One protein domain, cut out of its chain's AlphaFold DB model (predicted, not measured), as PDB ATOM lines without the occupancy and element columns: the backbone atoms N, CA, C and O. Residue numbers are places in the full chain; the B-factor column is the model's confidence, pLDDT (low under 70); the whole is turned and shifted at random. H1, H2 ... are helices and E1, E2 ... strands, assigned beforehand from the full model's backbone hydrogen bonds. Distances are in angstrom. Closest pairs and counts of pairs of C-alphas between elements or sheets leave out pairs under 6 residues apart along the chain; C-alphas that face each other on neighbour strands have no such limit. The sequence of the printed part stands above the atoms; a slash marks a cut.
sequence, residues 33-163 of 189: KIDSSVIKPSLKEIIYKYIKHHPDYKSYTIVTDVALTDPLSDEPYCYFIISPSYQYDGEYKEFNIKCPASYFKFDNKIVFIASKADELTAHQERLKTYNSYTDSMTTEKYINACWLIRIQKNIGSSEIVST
ATOM      1  N   LYS A  33     342.140 281.704 325.660       92.25
ATOM      2  CA  LYS A  33     341.265 280.619 325.217       92.25
ATOM      3  C   LYS A  33     341.354 280.460 323.698       92.25
ATOM      4  O   LYS A  33     341.065 281.391 322.951       92.25
ATOM      5  N   ILE A  34     341.703 279.262 323.254       91.56
ATOM      6  CA  ILE A  34     341.677 278.830 321.859       91.56
ATOM      7  C   ILE A  34     340.318 278.177 321.587       91.56
ATOM      8  O   ILE A  34     339.832 277.362 322.379       91.56
ATOM      9  N   ASP A  35     339.697 278.518 320.456       90.00
ATOM     10  CA  ASP A  35     338.524 277.789 319.980       90.00
ATOM     11  C   ASP A  35     338.941 276.378 319.544       90.00
ATOM     12  O   ASP A  35     339.723 276.196 318.614       90.00
ATOM     13  N   SER A  36     338.396 275.357 320.208       88.75
ATOM     14  CA  SER A  36     338.686 273.960 319.883       88.75
ATOM     15  C   SER A  36     338.345 273.602 318.430       88.75
ATOM     16  O   SER A  36     338.900 272.637 317.906       88.75
ATOM     17  N   SER A  37     337.468 274.353 317.750       88.19
ATOM     18  CA  SER A  37     337.131 274.145 316.336       88.19
ATOM     19  C   SER A  37     338.359 274.227 315.417       88.19
ATOM     20  O   SER A  37     338.434 273.468 314.451       88.19
ATOM     21  N   VAL A  38     339.365 275.038 315.777       88.00
ATOM     22  CA  VAL A  38     340.591 275.233 314.984       88.00
ATOM     23  C   VAL A  38     341.614 274.103 315.153       88.00
ATOM     24  O   VAL A  38     342.552 273.984 314.364       88.00
ATOM     25  N   ILE A  39     341.440 273.244 316.164       89.50
ATOM     26  CA  ILE A  39     342.333 272.110 316.413       89.50
ATOM     27  C   ILE A  39     342.065 271.020 315.371       89.50
ATOM     28  O   ILE A  39     340.926 270.578 315.185       89.50
ATOM     29  N   LYS A  40     343.131 270.566 314.701       90.44
ATOM     30  CA  LYS A  40     343.052 269.564 313.630       90.44
ATOM     31  C   LYS A  40     342.398 268.260 314.117       90.44
ATOM     32  O   LYS A  40     342.717 267.812 315.222       90.44
ATOM     33  N   PRO A  41     341.543 267.610 313.300       92.69
ATOM     34  CA  PRO A  41     340.873 266.364 313.679       92.69
ATOM     35  C   PRO A  41     341.829 265.253 314.135       92.69
ATOM     36  O   PRO A  41     341.612 264.677 315.196       92.69
ATOM     37  N   SER A  42     342.937 265.029 313.420       94.19
ATOM     38  CA  SER A  42     343.947 264.025 313.798       94.19
ATOM     39  C   SER A  42     344.543 264.277 315.185       94.19
ATOM     40  O   SER A  42     344.783 263.342 315.945       94.19
ATOM     41  N   LEU A  43     344.750 265.545 315.553       94.31
ATOM     42  CA  LEU A  43     345.236 265.901 316.883       94.31
ATOM     43  C   LEU A  43     344.145 265.692 317.942       94.31
ATOM     44  O   LEU A  43     344.435 265.144 319.003       94.31
ATOM     45  N   LYS A  44     342.888 266.058 317.651       95.12
ATOM     46  CA  LYS A  44     341.742 265.791 318.540       95.12
ATOM     47  C   LYS A  44     341.582 264.304 318.838       95.12
ATOM     48  O   LYS A  44     341.337 263.951 319.985       95.12
ATOM     49  N   GLU A  45     341.752 263.438 317.843       96.75
ATOM     50  CA  GLU A  45     341.689 261.986 318.036       96.75
ATOM     51  C   GLU A  45     342.772 261.480 318.991       96.75
ATOM     52  O   GLU A  45     342.497 260.647 319.854       96.75
ATOM     53  N   ILE A  46     343.999 261.995 318.873       97.56
ATOM     54  CA  ILE A  46     345.091 261.639 319.783       97.56
ATOM     55  C   ILE A  46     344.816 262.158 321.195       97.56
ATOM     56  O   ILE A  46     344.964 261.399 322.151       97.56
ATOM     57  N   ILE A  47     344.368 263.410 321.332       97.56
ATOM     58  CA  ILE A  47     343.985 263.985 322.630       97.56
ATOM     59  C   ILE A  47     342.871 263.148 323.263       97.56
ATOM     60  O   ILE A  47     342.956 262.801 324.434       97.56
ATOM     61  N   TYR A  48     341.854 262.766 322.492       97.56
ATOM     62  CA  TYR A  48     340.762 261.925 322.971       97.56
ATOM     63  C   TYR A  48     341.268 260.568 323.473       97.56
ATOM     64  O   TYR A  48     340.947 260.169 324.591       97.56
ATOM     65  N   LYS A  49     342.116 259.882 322.691       98.00
ATOM     66  CA  LYS A  49     342.748 258.616 323.104       98.00
ATOM     67  C   LYS A  49     343.550 258.784 324.395       98.00
ATOM     68  O   LYS A  49     343.440 257.944 325.283       98.00
ATOM     69  N   TYR A  50     344.306 259.872 324.508       98.06
ATOM     70  CA  TYR A  50     345.085 260.188 325.698       98.06
ATOM     71  C   TYR A  50     344.193 260.385 326.931       98.06
ATOM     72  O   TYR A  50     344.408 259.743 327.953       98.06
ATOM     73  N   ILE A  51     343.147 261.211 326.820       97.38
ATOM     74  CA  ILE A  51     342.193 261.482 327.907       97.38
ATOM     75  C   ILE A  51     341.503 260.194 328.360       97.38
ATOM     76  O   ILE A  51     341.382 259.957 329.557       97.38
ATOM     77  N   LYS A  52     341.081 259.328 327.430       96.94
ATOM     78  CA  LYS A  52     340.466 258.040 327.789       96.94
ATOM     79  C   LYS A  52     341.445 257.081 328.461       96.94
ATOM     80  O   LYS A  52     341.023 256.310 329.314       96.94
ATOM     81  N   HIS A  53     342.725 257.130 328.099       96.88
ATOM     82  CA  HIS A  53     343.762 256.329 328.749       96.88
ATOM     83  C   HIS A  53     344.156 256.881 330.130       96.88
ATOM     84  O   HIS A  53     344.584 256.129 331.002       96.88
ATOM     85  N   HIS A  54     343.980 258.185 330.344       95.06
ATOM     86  CA  HIS A  54     344.361 258.896 331.558       95.06
ATOM     87  C   HIS A  54     343.228 259.803 332.088       95.06
ATOM     88  O   HIS A  54     343.392 261.028 332.142       95.06
ATOM     89  N   PRO A  55     342.064 259.248 332.478       95.06
ATOM     90  CA  PRO A  55     340.850 260.034 332.730       95.06
ATOM     91  C   PRO A  55     340.882 260.854 334.027       95.06
ATOM     92  O   PRO A  55     340.175 261.860 334.133       95.06
ATOM     93  N   ASP A  56     341.701 260.450 334.999       94.25
ATOM     94  CA  ASP A  56     341.636 260.959 336.375       94.25
ATOM     95  C   ASP A  56     342.343 262.301 336.580       94.25
ATOM     96  O   ASP A  56     342.193 262.923 337.630       94.25
ATOM     97  N   TYR A  57     343.097 262.775 335.587       95.00
ATOM     98  CA  TYR A  57     343.792 264.052 335.698       95.00
ATOM     99  C   TYR A  57     342.834 265.238 335.552       95.00
ATOM    100  O   TYR A  57     341.894 265.222 334.743       95.00
ATOM    101  N   LYS A  58     343.091 266.298 336.324       94.12
ATOM    102  CA  LYS A  58     342.328 267.556 336.280       94.12
ATOM    103  C   LYS A  58     342.435 268.244 334.923       94.12
ATOM    104  O   LYS A  58     341.437 268.736 334.395       94.12
ATOM    105  N   SER A  59     343.635 268.260 334.351       95.81
ATOM    106  CA  SER A  59     343.914 268.852 333.047       95.81
ATOM    107  C   SER A  59     345.124 268.210 332.375       95.81
ATOM    108  O   SER A  59     345.875 267.436 332.974       95.81
ATOM    109  N   TYR A  60     345.310 268.569 331.110       96.44
ATOM    110  CA  TYR A  60     346.357 268.037 330.246       96.44
ATOM    111  C   TYR A  60     347.171 269.163 329.630       96.44
ATOM    112  O   TYR A  60     346.681 270.282 329.487       96.44
ATOM    113  N   THR A  61     348.397 268.863 329.220       93.69
ATOM    114  CA  THR A  61     349.288 269.834 328.584       93.69
ATOM    115  C   THR A  61     349.882 269.248 327.309       93.69
ATOM    116  O   THR A  61     350.332 268.105 327.289       93.69
ATOM    117  N   ILE A  62     349.900 270.049 326.243       92.88
ATOM    118  CA  ILE A  62     350.671 269.789 325.027       92.88
ATOM    119  C   ILE A  62     351.878 270.725 325.024       92.88
ATOM    120  O   ILE A  62     351.724 271.947 325.002       92.88
ATOM    121  N   VAL A  63     353.080 270.154 325.030       86.88
ATOM    122  CA  VAL A  63     354.345 270.897 324.978       86.88
ATOM    123  C   VAL A  63     354.850 270.936 323.542       86.88
ATOM    124  O   VAL A  63     355.028 269.885 322.926       86.88
ATOM    125  N   THR A  64     355.089 272.138 323.011       79.12
ATOM    126  CA  THR A  64     355.373 272.341 321.578       79.12
ATOM    127  C   THR A  64     356.848 272.353 321.199       79.12
ATOM    128  O   THR A  64     357.176 272.121 320.041       79.12
ATOM    129  N   ASP A  65     357.751 272.620 322.142       70.06
ATOM    130  CA  ASP A  65     359.197 272.686 321.872       70.06
ATOM    131  C   ASP A  65     359.901 271.462 322.452       70.06
ATOM    132  O   ASP A  65     360.618 271.548 323.454       70.06
ATOM    133  N   VAL A  66     359.653 270.308 321.838       71.44
ATOM    134  CA  VAL A  66     360.298 269.049 322.210       71.44
ATOM    135  C   VAL A  66     361.508 268.826 321.316       71.44
ATOM    136  O   VAL A  66     361.382 268.654 320.106       71.44
ATOM    137  N   ALA A  67     362.691 268.822 321.927       66.25
ATOM    138  CA  ALA A  67     363.918 268.370 321.287       66.25
ATOM    139  C   ALA A  67     364.159 266.903 321.661       66.25
ATOM    140  O   ALA A  67     364.179 266.557 322.843       66.25
ATOM    141  N   LEU A  68     364.327 266.050 320.653       69.88
ATOM    142  CA  LEU A  68     364.693 264.651 320.854       69.88
ATOM    143  C   LEU A  68     366.203 264.539 321.072       69.88
ATOM    144  O   LEU A  68     366.970 265.250 320.424       69.88
ATOM    145  N   THR A  69     366.614 263.637 321.968       67.19
ATOM    146  CA  THR A  69     368.041 263.367 322.237       67.19
ATOM    147  C   THR A  69     368.771 262.923 320.976       67.19
ATOM    148  O   THR A  69     369.833 263.451 320.661       67.19
ATOM    149  N   ASP A  70     368.155 261.995 320.250       67.44
ATOM    150  CA  ASP A  70     368.587 261.545 318.938       67.44
ATOM    151  C   ASP A  70     367.514 262.005 317.943       67.44
ATOM    152  O   ASP A  70     366.390 261.485 317.968       67.44
ATOM    153  N   PRO A  71     367.789 263.039 317.125       63.84
ATOM    154  CA  PRO A  71     366.828 263.537 316.160       63.84
ATOM    155  C   PRO A  71     366.448 262.418 315.196       63.84
ATOM    156  O   PRO A  71     367.282 261.920 314.440       63.84
ATOM    157  N   LEU A  72     365.173 262.039 315.203       65.94
ATOM    158  CA  LEU A  72     364.606 261.243 314.125       65.94
ATOM    159  C   LEU A  72     364.742 262.082 312.848       65.94
ATOM    160  O   LEU A  72     364.290 263.229 312.821       65.94
ATOM    161  N   SER A  73     365.414 261.549 311.827       58.53
ATOM    162  CA  SER A  73     365.761 262.237 310.573       58.53
ATOM    163  C   SER A  73     364.551 262.470 309.656       58.53
ATOM    164  O   SER A  73     364.624 262.259 308.448       58.53
ATOM    165  N   ASP A  74     363.430 262.897 310.229       66.56
ATOM    166  CA  ASP A  74     362.134 262.985 309.575       66.56
ATOM    167  C   ASP A  74     361.765 264.461 309.357       66.56
ATOM    168  O   ASP A  74     360.884 265.022 310.015       66.56
ATOM    169  N   GLU A  75     362.449 265.106 308.410       64.06
ATOM    170  CA  GLU A  75     362.007 266.364 307.791       64.06
ATOM    171  C   GLU A  75     360.815 266.051 306.871       64.06
ATOM    172  O   GLU A  75     360.963 265.916 305.657       64.06
ATOM    173  N   PRO A  76     359.625 265.816 307.452       79.38
ATOM    174  CA  PRO A  76     358.701 266.945 307.550       79.38
ATOM    175  C   PRO A  76     357.939 267.081 308.887       79.38
ATOM    176  O   PRO A  76     356.848 267.651 308.880       79.38
ATOM    177  N   TYR A  77     358.441 266.590 310.026       81.38
ATOM    178  CA  TYR A  77     357.680 266.576 311.289       81.38
ATOM    179  C   TYR A  77     358.179 267.558 312.359       81.38
ATOM    180  O   TYR A  77     359.351 267.922 312.418       81.38
ATOM    181  N   CYS A  78     357.257 267.964 313.232       82.12
ATOM    182  CA  CYS A  78     357.522 268.601 314.520       82.12
ATOM    183  C   CYS A  78     357.083 267.655 315.646       82.12
ATOM    184  O   CYS A  78     356.041 267.012 315.524       82.12
ATOM    185  N   TYR A  79     357.847 267.590 316.736       85.06
ATOM    186  CA  TYR A  79     357.574 266.708 317.873       85.06
ATOM    187  C   TYR A  79     356.942 267.469 319.034       85.06
ATOM    188  O   TYR A  79     357.308 268.609 319.317       85.06
ATOM    189  N   PHE A  80     356.004 266.814 319.713       87.81
ATOM    190  CA  PHE A  80     355.253 267.361 320.837       87.81
ATOM    191  C   PHE A  80     355.102 266.290 321.915       87.81
ATOM    192  O   PHE A  80     355.090 265.094 321.619       87.81
ATOM    193  N   ILE A  81     354.941 266.715 323.164       90.06
ATOM    194  CA  ILE A  81     354.563 265.826 324.266       90.06
ATOM    195  C   ILE A  81     353.131 266.150 324.650       90.06
ATOM    196  O   ILE A  81     352.803 267.322 324.815       90.06
ATOM    197  N   ILE A  82     352.308 265.120 324.821       93.81
ATOM    198  CA  ILE A  82     351.044 265.215 325.552       93.81
ATOM    199  C   ILE A  82     351.221 264.544 326.916       93.81
ATOM    200  O   ILE A  82     351.791 263.455 327.012       93.81
ATOM    201  N   SER A  83     350.795 265.226 327.973       92.69
ATOM    202  CA  SER A  83     351.021 264.816 329.360       92.69
ATOM    203  C   SER A  83     349.875 265.267 330.275       92.69
ATOM    204  O   SER A  83     349.088 266.140 329.879       92.69
ATOM    205  N   PRO A  84     349.753 264.735 331.510       93.94
ATOM    206  CA  PRO A  84     348.989 265.439 332.531       93.94
ATOM    207  C   PRO A  84     349.627 266.800 332.813       93.94
ATOM    208  O   PRO A  84     350.846 266.960 332.722       93.94
ATOM    209  N   SER A  85     348.826 267.787 333.205       91.88
ATOM    210  CA  SER A  85     349.390 269.057 333.661       91.88
ATOM    211  C   SER A  85     350.149 268.863 334.970       91.88
ATOM    212  O   SER A  85     349.613 268.360 335.957       91.88
ATOM    213  N   TYR A  86     351.409 269.284 334.969       84.94
ATOM    214  CA  TYR A  86     352.342 269.097 336.072       84.94
ATOM    215  C   TYR A  86     352.820 270.441 336.613       84.94
ATOM    216  O   TYR A  86     353.012 271.393 335.850       84.94
ATOM    217  N   GLN A  87     352.988 270.512 337.933       72.56
ATOM    218  CA  GLN A  87     353.294 271.741 338.655       72.56
ATOM    219  C   GLN A  87     354.644 272.338 338.231       72.56
ATOM    220  O   GLN A  87     355.654 271.640 338.137       72.56
ATOM    221  N   TYR A  88     354.655 273.655 338.009       56.91
ATOM    222  CA  TYR A  88     355.832 274.408 337.554       56.91
ATOM    223  C   TYR A  88     356.964 274.470 338.604       56.91
ATOM    224  O   TYR A  88     358.135 274.497 338.241       56.91
ATOM    225  N   ASP A  89     356.623 274.415 339.898       53.00
ATOM    226  CA  ASP A  89     357.566 274.524 341.029       53.00
ATOM    227  C   ASP A  89     358.069 273.165 341.566       53.00
ATOM    228  O   ASP A  89     358.581 273.080 342.682       53.00
ATOM    229  N   GLY A  90     357.908 272.078 340.803       48.78
ATOM    230  CA  GLY A  90     358.449 270.766 341.175       48.78
ATOM    231  C   GLY A  90     359.983 270.707 341.105       48.78
ATOM    232  O   GLY A  90     360.615 271.523 340.440       48.78
ATOM    233  N   GLU A  91     360.589 269.694 341.739       41.09
ATOM    234  CA  GLU A  91     362.049 269.490 341.897       41.09
ATOM    235  C   GLU A  91     362.889 269.449 340.598       41.09
ATOM    236  O   GLU A  91     364.110 269.321 340.651       41.09
ATOM    237  N   TYR A  92     362.282 269.597 339.419       49.31
ATOM    238  CA  TYR A  92     362.948 269.416 338.136       49.31
ATOM    239  C   TYR A  92     362.749 270.608 337.197       49.31
ATOM    240  O   TYR A  92     361.866 270.618 336.339       49.31
ATOM    241  N   LYS A  93     363.694 271.555 337.261       47.72
ATOM    242  CA  LYS A  93     363.934 272.566 336.208       47.72
ATOM    243  C   LYS A  93     364.364 271.944 334.863       47.72
ATOM    244  O   LYS A  93     364.430 272.637 333.854       47.72
ATOM    245  N   GLU A  94     364.665 270.645 334.851       46.28
ATOM    246  CA  GLU A  94     365.277 269.916 333.733       46.28
ATOM    247  C   GLU A  94     364.291 269.522 332.621       46.28
ATOM    248  O   GLU A  94     364.708 269.351 331.479       46.28
ATOM    249  N   PHE A  95     362.984 269.437 332.905       50.84
ATOM    250  CA  PHE A  95     361.970 269.074 331.897       50.84
ATOM    251  C   PHE A  95     361.392 270.263 331.134       50.84
ATOM    252  O   PHE A  95     360.514 270.078 330.292       50.84
ATOM    253  N   ASN A  96     361.881 271.473 331.421       52.06
ATOM    254  CA  ASN A  96     361.354 272.713 330.873       52.06
ATOM    255  C   ASN A  96     359.814 272.728 330.903       52.06
ATOM    256  O   ASN A  96     359.153 272.897 329.876       52.06
ATOM    257  N   ILE A  97     359.243 272.434 332.078       59.78
ATOM    258  CA  ILE A  97     357.804 272.555 332.315       59.78
ATOM    259  C   ILE A  97     357.504 274.046 332.234       59.78
ATOM    260  O   ILE A  97     358.011 274.831 333.029       59.78
ATOM    261  N   LYS A  98     356.736 274.447 331.226       71.88
ATOM    262  CA  LYS A  98     356.453 275.857 330.943       71.88
ATOM    263  C   LYS A  98     355.073 276.191 331.463       71.88
ATOM    264  O   LYS A  98     354.143 275.417 331.254       71.88
ATOM    265  N   CYS A  99     354.937 277.347 332.106       84.00
ATOM    266  CA  CYS A  99     353.628 277.875 332.468       84.00
ATOM    267  C   CYS A  99     352.884 278.261 331.179       84.00
ATOM    268  O   CYS A  99     353.252 279.281 330.585       84.00
ATOM    269  N   PRO A 100     351.853 277.503 330.763       89.12
ATOM    270  CA  PRO A 100     351.168 277.732 329.501       89.12
ATOM    271  C   PRO A 100     350.486 279.099 329.494       89.12
ATOM    272  O   PRO A 100     349.970 279.560 330.517       89.12
ATOM    273  N   ALA A 101     350.481 279.746 328.332       89.12
ATOM    274  CA  ALA A 101     349.742 280.990 328.121       89.12
ATOM    275  C   ALA A 101     348.366 280.767 327.484       89.12
ATOM    276  O   ALA A 101     347.543 281.681 327.489       89.12
ATOM    277  N   SER A 102     348.121 279.581 326.921       92.25
ATOM    278  CA  SER A 102     346.909 279.289 326.156       92.25
ATOM    279  C   SER A 102     346.297 277.946 326.537       92.25
ATOM    280  O   SER A 102     347.001 277.024 326.951       92.25
ATOM    281  N   TYR A 103     344.985 277.818 326.360       95.06
ATOM    282  CA  TYR A 103     344.245 276.584 326.618       95.06
ATOM    283  C   TYR A 103     343.044 276.443 325.683       95.06
ATOM    284  O   TYR A 103     342.562 277.423 325.124       95.06
ATOM    285  N   PHE A 104     342.507 275.236 325.563       95.44
ATOM    286  CA  PHE A 104     341.177 274.988 325.006       95.44
ATOM    287  C   PHE A 104     340.438 273.950 325.852       95.44
ATOM    288  O   PHE A 104     341.036 273.233 326.655       95.44
ATOM    289  N   LYS A 105     339.115 273.882 325.677       94.94
ATOM    290  CA  LYS A 105     338.280 272.833 326.272       94.94
ATOM    291  C   LYS A 105     338.031 271.734 325.243       94.94
ATOM    292  O   LYS A 105     337.705 272.036 324.096       94.94
ATOM    293  N   PHE A 106     338.172 270.479 325.651       95.12
ATOM    294  CA  PHE A 106     337.924 269.310 324.810       95.12
ATOM    295  C   PHE A 106     337.519 268.113 325.675       95.12
ATOM    296  O   PHE A 106     338.147 267.876 326.700       95.12
ATOM    297  N   ASP A 107     336.462 267.389 325.292       91.62
ATOM    298  CA  ASP A 107     335.891 266.260 326.061       91.62
ATOM    299  C   ASP A 107     335.693 266.577 327.562       91.62
ATOM    300  O   ASP A 107     336.105 265.820 328.434       91.62
ATOM    301  N   ASN A 108     335.115 267.747 327.874       90.38
ATOM    302  CA  ASN A 108     334.925 268.270 329.242       90.38
ATOM    303  C   ASN A 108     336.212 268.448 330.069       90.38
ATOM    304  O   ASN A 108     336.155 268.615 331.287       90.38
ATOM    305  N   LYS A 109     337.373 268.457 329.415       94.69
ATOM    306  CA  LYS A 109     338.683 268.650 330.034       94.69
ATOM    307  C   LYS A 109     339.346 269.920 329.519       94.69
ATOM    308  O   LYS A 109     339.057 270.398 328.421       94.69
ATOM    309  N   ILE A 110     340.248 270.464 330.329       96.25
ATOM    310  CA  ILE A 110     341.117 271.572 329.931       96.25
ATOM    311  C   ILE A 110     342.402 270.987 329.352       96.25
ATOM    312  O   ILE A 110     343.030 270.120 329.964       96.25
ATOM    313  N   VAL A 111     342.785 271.481 328.177       96.88
ATOM    314  CA  VAL A 111     344.048 271.150 327.523       96.88
ATOM    315  C   VAL A 111     344.842 272.435 327.324       96.88
ATOM    316  O   VAL A 111     344.435 273.327 326.581       96.88
ATOM    317  N   PHE A 112     345.972 272.533 328.011       95.19
ATOM    318  CA  PHE A 112     346.903 273.647 327.918       95.19
ATOM    319  C   PHE A 112     347.878 273.469 326.756       95.19
ATOM    320  O   PHE A 112     348.287 272.351 326.437       95.19
ATOM    321  N   ILE A 113     348.299 274.583 326.161       91.75
ATOM    322  CA  ILE A 113     349.384 274.636 325.182       91.75
ATOM    323  C   ILE A 113     350.556 275.375 325.816       91.75
ATOM    324  O   ILE A 113     350.423 276.535 326.205       91.75
ATOM    325  N   ALA A 114     351.687 274.683 325.914       86.81
ATOM    326  CA  ALA A 114     352.898 275.174 326.544       86.81
ATOM    327  C   ALA A 114     354.020 275.316 325.505       86.81
ATOM    328  O   ALA A 114     354.477 274.328 324.922       86.81
ATOM    329  N   SER A 115     354.486 276.548 325.311       81.50
ATOM    330  CA  SER A 115     355.556 276.899 324.373       81.50
ATOM    331  C   SER A 115     356.675 277.685 325.053       81.50
ATOM    332  O   SER A 115     356.459 278.348 326.064       81.50
ATOM    333  N   LYS A 116     357.898 277.640 324.517       75.12
ATOM    334  CA  LYS A 116     359.082 278.316 325.076       75.12
ATOM    335  C   LYS A 116     358.885 279.830 325.131       75.12
ATOM    336  O   LYS A 116     359.432 280.491 326.005       75.12
ATOM    337  N   ALA A 117     358.072 280.375 324.228       77.38
ATOM    338  CA  ALA A 117     357.698 281.783 324.248       77.38
ATOM    339  C   ALA A 117     356.895 282.161 325.508       77.38
ATOM    340  O   ALA A 117     356.963 283.306 325.952       77.38
ATOM    341  N   ASP A 118     356.187 281.208 326.120       81.38
ATOM    342  CA  ASP A 118     355.389 281.465 327.316       81.38
ATOM    343  C   ASP A 118     356.272 281.832 328.518       81.38
ATOM    344  O   ASP A 118     355.848 282.630 329.355       81.38
ATOM    345  N   GLU A 119     357.517 281.342 328.580       73.69
ATOM    346  CA  GLU A 119     358.491 281.678 329.634       73.69
ATOM    347  C   GLU A 119     358.774 283.186 329.697       73.69
ATOM    348  O   GLU A 119     358.966 283.740 330.776       73.69
ATOM    349  N   LEU A 120     358.738 283.871 328.551       73.75
ATOM    350  CA  LEU A 120     359.033 285.302 328.452       73.75
ATOM    351  C   LEU A 120     357.911 286.188 329.008       73.75
ATOM    352  O   LEU A 120     358.111 287.382 329.211       73.75
ATOM    353  N   THR A 121     356.722 285.621 329.213       77.19
ATOM    354  CA  THR A 121     355.505 286.357 329.591       77.19
ATOM    355  C   THR A 121     354.881 285.843 330.888       77.19
ATOM    356  O   THR A 121     353.788 286.272 331.275       77.19
ATOM    357  N   ALA A 122     355.549 284.900 331.560       78.38
ATOM    358  CA  ALA A 122     355.062 284.302 332.791       78.38
ATOM    359  C   ALA A 122     355.019 285.328 333.927       78.38
ATOM    360  O   ALA A 122     355.995 286.011 334.219       78.38
ATOM    361  N   HIS A 123     353.865 285.409 334.581       81.19
ATOM    362  CA  HIS A 123     353.623 286.253 335.743       81.19
ATOM    363  C   HIS A 123     352.905 285.439 336.828       81.19
ATOM    364  O   HIS A 123     352.307 284.394 336.552       81.19
ATOM    365  N   GLN A 124     352.988 285.900 338.079       84.44
ATOM    366  CA  GLN A 124     352.575 285.118 339.254       84.44
ATOM    367  C   GLN A 124     351.109 284.669 339.220       84.44
ATOM    368  O   GLN A 124     350.794 283.576 339.681       84.44
ATOM    369  N   GLU A 125     350.208 285.484 338.679       87.69
ATOM    370  CA  GLU A 125     348.783 285.153 338.608       87.69
ATOM    371  C   GLU A 125     348.506 283.977 337.662       87.69
ATOM    372  O   GLU A 125     347.798 283.034 338.023       87.69
ATOM    373  N   ARG A 126     349.148 283.967 336.487       87.81
ATOM    374  CA  ARG A 126     349.075 282.854 335.536       87.81
ATOM    375  C   ARG A 126     349.656 281.567 336.112       87.81
ATOM    376  O   ARG A 126     349.077 280.504 335.912       87.81
ATOM    377  N   LEU A 127     350.749 281.668 336.871       86.38
ATOM    378  CA  LEU A 127     351.349 280.532 337.578       86.38
ATOM    379  C   LEU A 127     350.394 279.938 338.616       86.38
ATOM    380  O   LEU A 127     350.162 278.731 338.614       86.38
ATOM    381  N   LYS A 128     349.798 280.780 339.471       87.06
ATOM    382  CA  LYS A 128     348.804 280.346 340.467       87.06
ATOM    383  C   LYS A 128     347.607 279.678 339.798       87.06
ATOM    384  O   LYS A 128     347.183 278.607 340.225       87.06
ATOM    385  N   THR A 129     347.117 280.291 338.723       90.12
ATOM    386  CA  THR A 129     346.011 279.767 337.924       90.12
ATOM    387  C   THR A 129     346.351 278.393 337.358       90.12
ATOM    388  O   THR A 129     345.641 277.435 337.643       90.12
ATOM    389  N   TYR A 130     347.466 278.256 336.634       90.25
ATOM    390  CA  TYR A 130     347.899 276.975 336.071       90.25
ATOM    391  C   TYR A 130     348.053 275.898 337.150       90.25
ATOM    392  O   TYR A 130     347.461 274.829 337.032       90.25
ATOM    393  N   ASN A 131     348.776 276.198 338.234       88.19
ATOM    394  CA  ASN A 131     349.031 275.238 339.308       88.19
ATOM    395  C   ASN A 131     347.734 274.743 339.980       88.19
ATOM    396  O   ASN A 131     347.687 273.591 340.408       88.19
ATOM    397  N   SER A 132     346.659 275.545 340.018       90.50
ATOM    398  CA  SER A 132     345.355 275.104 340.551       90.50
ATOM    399  C   SER A 132     344.716 273.954 339.752       90.50
ATOM    400  O   SER A 132     343.975 273.144 340.317       90.50
ATOM    401  N   TYR A 133     345.069 273.829 338.469       92.19
ATOM    402  CA  TYR A 133     344.636 272.754 337.575       92.19
ATOM    403  C   TYR A 133     345.602 271.566 337.532       92.19
ATOM    404  O   TYR A 133     345.326 270.583 336.856       92.19
ATOM    405  N   THR A 134     346.715 271.610 338.264       89.94
ATOM    406  CA  THR A 134     347.673 270.498 338.291       89.94
ATOM    407  C   THR A 134     347.324 269.463 339.356       89.94
ATOM    408  O   THR A 134     346.683 269.751 340.378       89.94
ATOM    409  N   ASP A 135     347.761 268.232 339.103       87.38
ATOM    410  CA  ASP A 135     347.722 267.146 340.070       87.38
ATOM    411  C   ASP A 135     349.083 266.976 340.736       87.38
ATOM    412  O   ASP A 135     350.131 267.079 340.094       87.38
ATOM    413  N   SER A 136     349.065 266.669 342.033       83.56
ATOM    414  CA  SER A 136     350.280 266.276 342.739       83.56
ATOM    415  C   SER A 136     350.671 264.864 342.306       83.56
ATOM    416  O   SER A 136     349.880 263.922 342.407       83.56
ATOM    417  N   MET A 137     351.886 264.707 341.789       84.06
ATOM    418  CA  MET A 137     352.432 263.409 341.409       84.06
ATOM    419  C   MET A 137     353.955 263.426 341.429       84.06
ATOM    420  O   MET A 137     354.577 264.483 341.367       84.06
ATOM    421  N   THR A 138     354.555 262.240 341.480       83.31
ATOM    422  CA  THR A 138     356.002 262.102 341.319       83.31
ATOM    423  C   THR A 138     356.408 262.347 339.868       83.31
ATOM    424  O   THR A 138     355.652 262.060 338.934       83.31
ATOM    425  N   THR A 139     357.641 262.802 339.665       77.88
ATOM    426  CA  THR A 139     358.246 262.944 338.334       77.88
ATOM    427  C   THR A 139     358.227 261.631 337.554       77.88
ATOM    428  O   THR A 139     357.958 261.622 336.358       77.88
ATOM    429  N   GLU A 140     358.457 260.498 338.223       82.00
ATOM    430  CA  GLU A 140     358.375 259.188 337.577       82.00
ATOM    431  C   GLU A 140     356.965 258.903 337.050       82.00
ATOM    432  O   GLU A 140     356.810 258.487 335.900       82.00
ATOM    433  N   LYS A 141     355.929 259.180 337.855       86.44
ATOM    434  CA  LYS A 141     354.534 259.029 337.429       86.44
ATOM    435  C   LYS A 141     354.206 259.962 336.261       86.44
ATOM    436  O   LYS A 141     353.544 259.523 335.327       86.44
ATOM    437  N   TYR A 142     354.709 261.198 336.282       87.50
ATOM    438  CA  TYR A 142     354.577 262.140 335.168       87.50
ATOM    439  C   TYR A 142     355.211 261.593 333.881       87.50
ATOM    440  O   TYR A 142     354.534 261.470 332.864       87.50
ATOM    441  N   ILE A 143     356.485 261.190 333.928       84.81
ATOM    442  CA  ILE A 143     357.218 260.670 332.762       84.81
ATOM    443  C   ILE A 143     356.548 259.412 332.202       84.81
ATOM    444  O   ILE A 143     356.443 259.271 330.986       84.81
ATOM    445  N   ASN A 144     356.078 258.511 333.071       87.19
ATOM    446  CA  ASN A 144     355.367 257.297 332.663       87.19
ATOM    447  C   ASN A 144     354.022 257.589 331.977       87.19
ATOM    448  O   ASN A 144     353.526 256.730 331.255       87.19
ATOM    449  N   ALA A 145     353.430 258.765 332.206       91.69
ATOM    450  CA  ALA A 145     352.165 259.177 331.601       91.69
ATOM    451  C   ALA A 145     352.345 260.011 330.320       91.69
ATOM    452  O   ALA A 145     351.388 260.218 329.582       91.69
ATOM    453  N   CYS A 146     353.540 260.522 330.035       91.12
ATOM    454  CA  CYS A 146     353.793 261.335 328.849       91.12
ATOM    455  C   CYS A 146     353.793 260.482 327.573       91.12
ATOM    456  O   CYS A 146     354.442 259.437 327.525       91.12
ATOM    457  N   TRP A 147     353.143 260.963 326.510       93.69
ATOM    458  CA  TRP A 147     353.257 260.395 325.162       93.69
ATOM    459  C   TRP A 147     353.991 261.365 324.235       93.69
ATOM    460  O   TRP A 147     353.802 262.580 324.307       93.69
ATOM    461  N   LEU A 148     354.805 260.815 323.334       91.38
ATOM    462  CA  LEU A 148     355.431 261.537 322.235       91.38
ATOM    463  C   LEU A 148     354.529 261.455 321.009       91.38
ATOM    464  O   LEU A 148     354.174 260.364 320.554       91.38
ATOM    465  N   ILE A 149     354.216 262.610 320.442       92.00
ATOM    466  CA  ILE A 149     353.452 262.727 319.206       92.00
ATOM    467  C   ILE A 149     354.255 263.542 318.197       92.00
ATOM    468  O   ILE A 149     355.132 264.332 318.562       92.00
ATOM    469  N   ARG A 150     353.947 263.371 316.918       89.19
ATOM    470  CA  ARG A 150     354.507 264.191 315.847       89.19
ATOM    471  C   ARG A 150     353.409 264.765 314.975       89.19
ATOM    472  O   ARG A 150     352.374 264.133 314.786       89.19
ATOM    473  N   ILE A 151     353.644 265.960 314.452       88.06
ATOM    474  CA  ILE A 151     352.733 266.652 313.543       88.06
ATOM    475  C   ILE A 151     353.496 267.003 312.272       88.06
ATOM    476  O   ILE A 151     354.565 267.609 312.326       88.06
ATOM    477  N   GLN A 152     352.949 266.621 311.123       86.31
ATOM    478  CA  GLN A 152     353.532 266.925 309.823       86.31
ATOM    479  C   GLN A 152     353.394 268.424 309.516       86.31
ATOM    480  O   GLN A 152     352.280 268.946 309.486       86.31
ATOM    481  N   LYS A 153     354.506 269.111 309.225       80.50
ATOM    482  CA  LYS A 153     354.592 270.574 309.038       80.50
ATOM    483  C   LYS A 153     353.611 271.125 307.989       80.50
ATOM    484  O   LYS A 153     353.071 272.208 308.179       80.50
ATOM    485  N   ASN A 154     353.362 270.382 306.907       75.88
ATOM    486  CA  ASN A 154     352.595 270.880 305.754       75.88
ATOM    487  C   ASN A 154     351.097 270.557 305.811       75.88
ATOM    488  O   ASN A 154     350.275 271.348 305.362       75.88
ATOM    489  N   ILE A 155     350.740 269.378 306.327       76.25
ATOM    490  CA  ILE A 155     349.360 268.862 306.289       76.25
ATOM    491  C   ILE A 155     348.709 268.954 307.678       76.25
ATOM    492  O   ILE A 155     347.486 269.023 307.806       76.25
ATOM    493  N   GLY A 156     349.519 268.998 308.739       77.38
ATOM    494  CA  GLY A 156     349.046 268.977 310.120       77.38
ATOM    495  C   GLY A 156     348.571 267.598 310.583       77.38
ATOM    496  O   GLY A 156     347.978 267.510 311.658       77.38
ATOM    497  N   SER A 157     348.820 266.536 309.802       86.38
ATOM    498  CA  SER A 157     348.532 265.158 310.219       86.38
ATOM    499  C   SER A 157     349.327 264.830 311.475       86.38
ATOM    500  O   SER A 157     350.504 265.182 311.571       86.38
ATOM    501  N   SER A 158     348.665 264.218 312.451       91.75
ATOM    502  CA  SER A 158     349.214 263.965 313.782       91.75
ATOM    503  C   SER A 158     349.294 262.469 314.035       91.75
ATOM    504  O   SER A 158     348.349 261.744 313.738       91.75
ATOM    505  N   GLU A 159     350.401 262.019 314.619       92.88
ATOM    506  CA  GLU A 159     350.665 260.604 314.883       92.88
ATOM    507  C   GLU A 159     351.252 260.412 316.281       92.88
ATOM    508  O   GLU A 159     352.015 261.251 316.767       92.88
ATOM    509  N   ILE A 160     350.925 259.286 316.917       93.94
ATOM    510  CA  ILE A 160     351.578 258.858 318.158       93.94
ATOM    511  C   ILE A 160     352.886 258.170 317.771       93.94
ATOM    512  O   ILE A 160     352.872 257.172 317.058       93.94
ATOM    513  N   VAL A 161     354.006 258.701 318.253       90.62
ATOM    514  CA  VAL A 161     355.340 258.120 318.046       90.62
ATOM    515  C   VAL A 161     355.635 257.094 319.132       90.62
ATOM    516  O   VAL A 161     356.169 256.026 318.858       90.62
ATOM    517  N   SER A 162     355.286 257.419 320.379       90.19
ATOM    518  CA  SER A 162     355.478 256.528 321.520       90.19
ATOM    519  C   SER A 162     354.547 256.902 322.666       90.19
ATOM    520  O   SER A 162     354.352 258.082 322.952       90.19
ATOM    521  N   THR A 163     354.034 255.905 323.380       91.50
ATOM    522  CA  THR A 163     353.345 256.089 324.669       91.50
ATOM    523  C   THR A 163     354.302 256.013 325.864       91.50
ATOM    524  O   THR A 163     353.880 256.156 327.005       91.50
TER     525      THR A 163
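AT A GLANCE: This is residues 33 to 163 of the 189 residues of an uncharacterized protein of Prevotella buccae ATCC 33574 (UniProt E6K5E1). A strongly twisted sheet of six strands, curled like part of a barrel, wraps round one helix, H1, which comes first along the printed part. The short helix H4 only grazes this sheet at E2, while H2 and H3 are off it, and two long stretches with no named element, residues 64 to 76 and 85 to 101, come before and after E2. The 131 printed residues hold four named helices and six named strands in the order H1 E1 E2 E3 E4 H2 H3 H4 E5 E6, and the class is mixed, helices and strands. The mixed sheet runs E3 E4 E1 E2 E5 E6. The whole is compact and rounded, with a radius of gyration of the C-alphas of 14.2 A and spans of 37 by 33 by 29 A.

HOW THE PARTS SIT: Start at H1, residues 41 to 53, which is on one face of the sheet, an arrangement of two layers. E1, residues 59 to 63, and E2, residues 77 to 84, form an antiparallel hairpin; look for N 61 and O 83, 2.9 A apart. E3, residues 102 to 106, and E4, residues 109 to 114, form another, with N 104 and O 111 at 2.9 A. E4 is parallel to E1, with N 62 and O 112 at 2.8 A. H2, residues 116 to 121, and H3, residues 124 to 132, are not on the sheet and are apart from each other. H4, residues 139 to 145, only grazes the sheet with residues 141 to 145; the closest C-alphas of H4 and E2 are those of Ala 145 and Ser 83, 6.2 A apart. E5, residues 147 to 152, is antiparallel to E2, with N 80 and O 149 at 2.9 A. E6, residues 158 to 162, closes a hairpin with E5, with N 150 and O 159 at 2.9 A, and its Ser 158 has its C-alpha 5.3 A from that of Ser 42, the closest of E6 and H1. Every O i to N i+4 pair is within hydrogen-bond range in H1, H3 and H4; in H2 it is 0 of 2, beside 3 of 3 O i to N i+3 pairs.

IN THESE COORDINATES: Find C-alpha 41 at (340.873, 266.364, 313.679); from there H1 runs 18.3 A to C-alpha 53. E2 runs 23.0 A from C-alpha 77 at (357.680, 266.576, 311.289), E4 16.0 A and E5 16.7 A. E6 ends at C-alpha 162, (355.478, 256.528, 321.520).

THE WHOLE: The C-alphas farthest apart, those of Ser 73 and Glu 125, are 40.0 A apart. The printed part has no cut. The links E1 to E2 and E2 to E3 are long. In this model pLDDT is under 70 at residues 67 to 75 and 88 to 97.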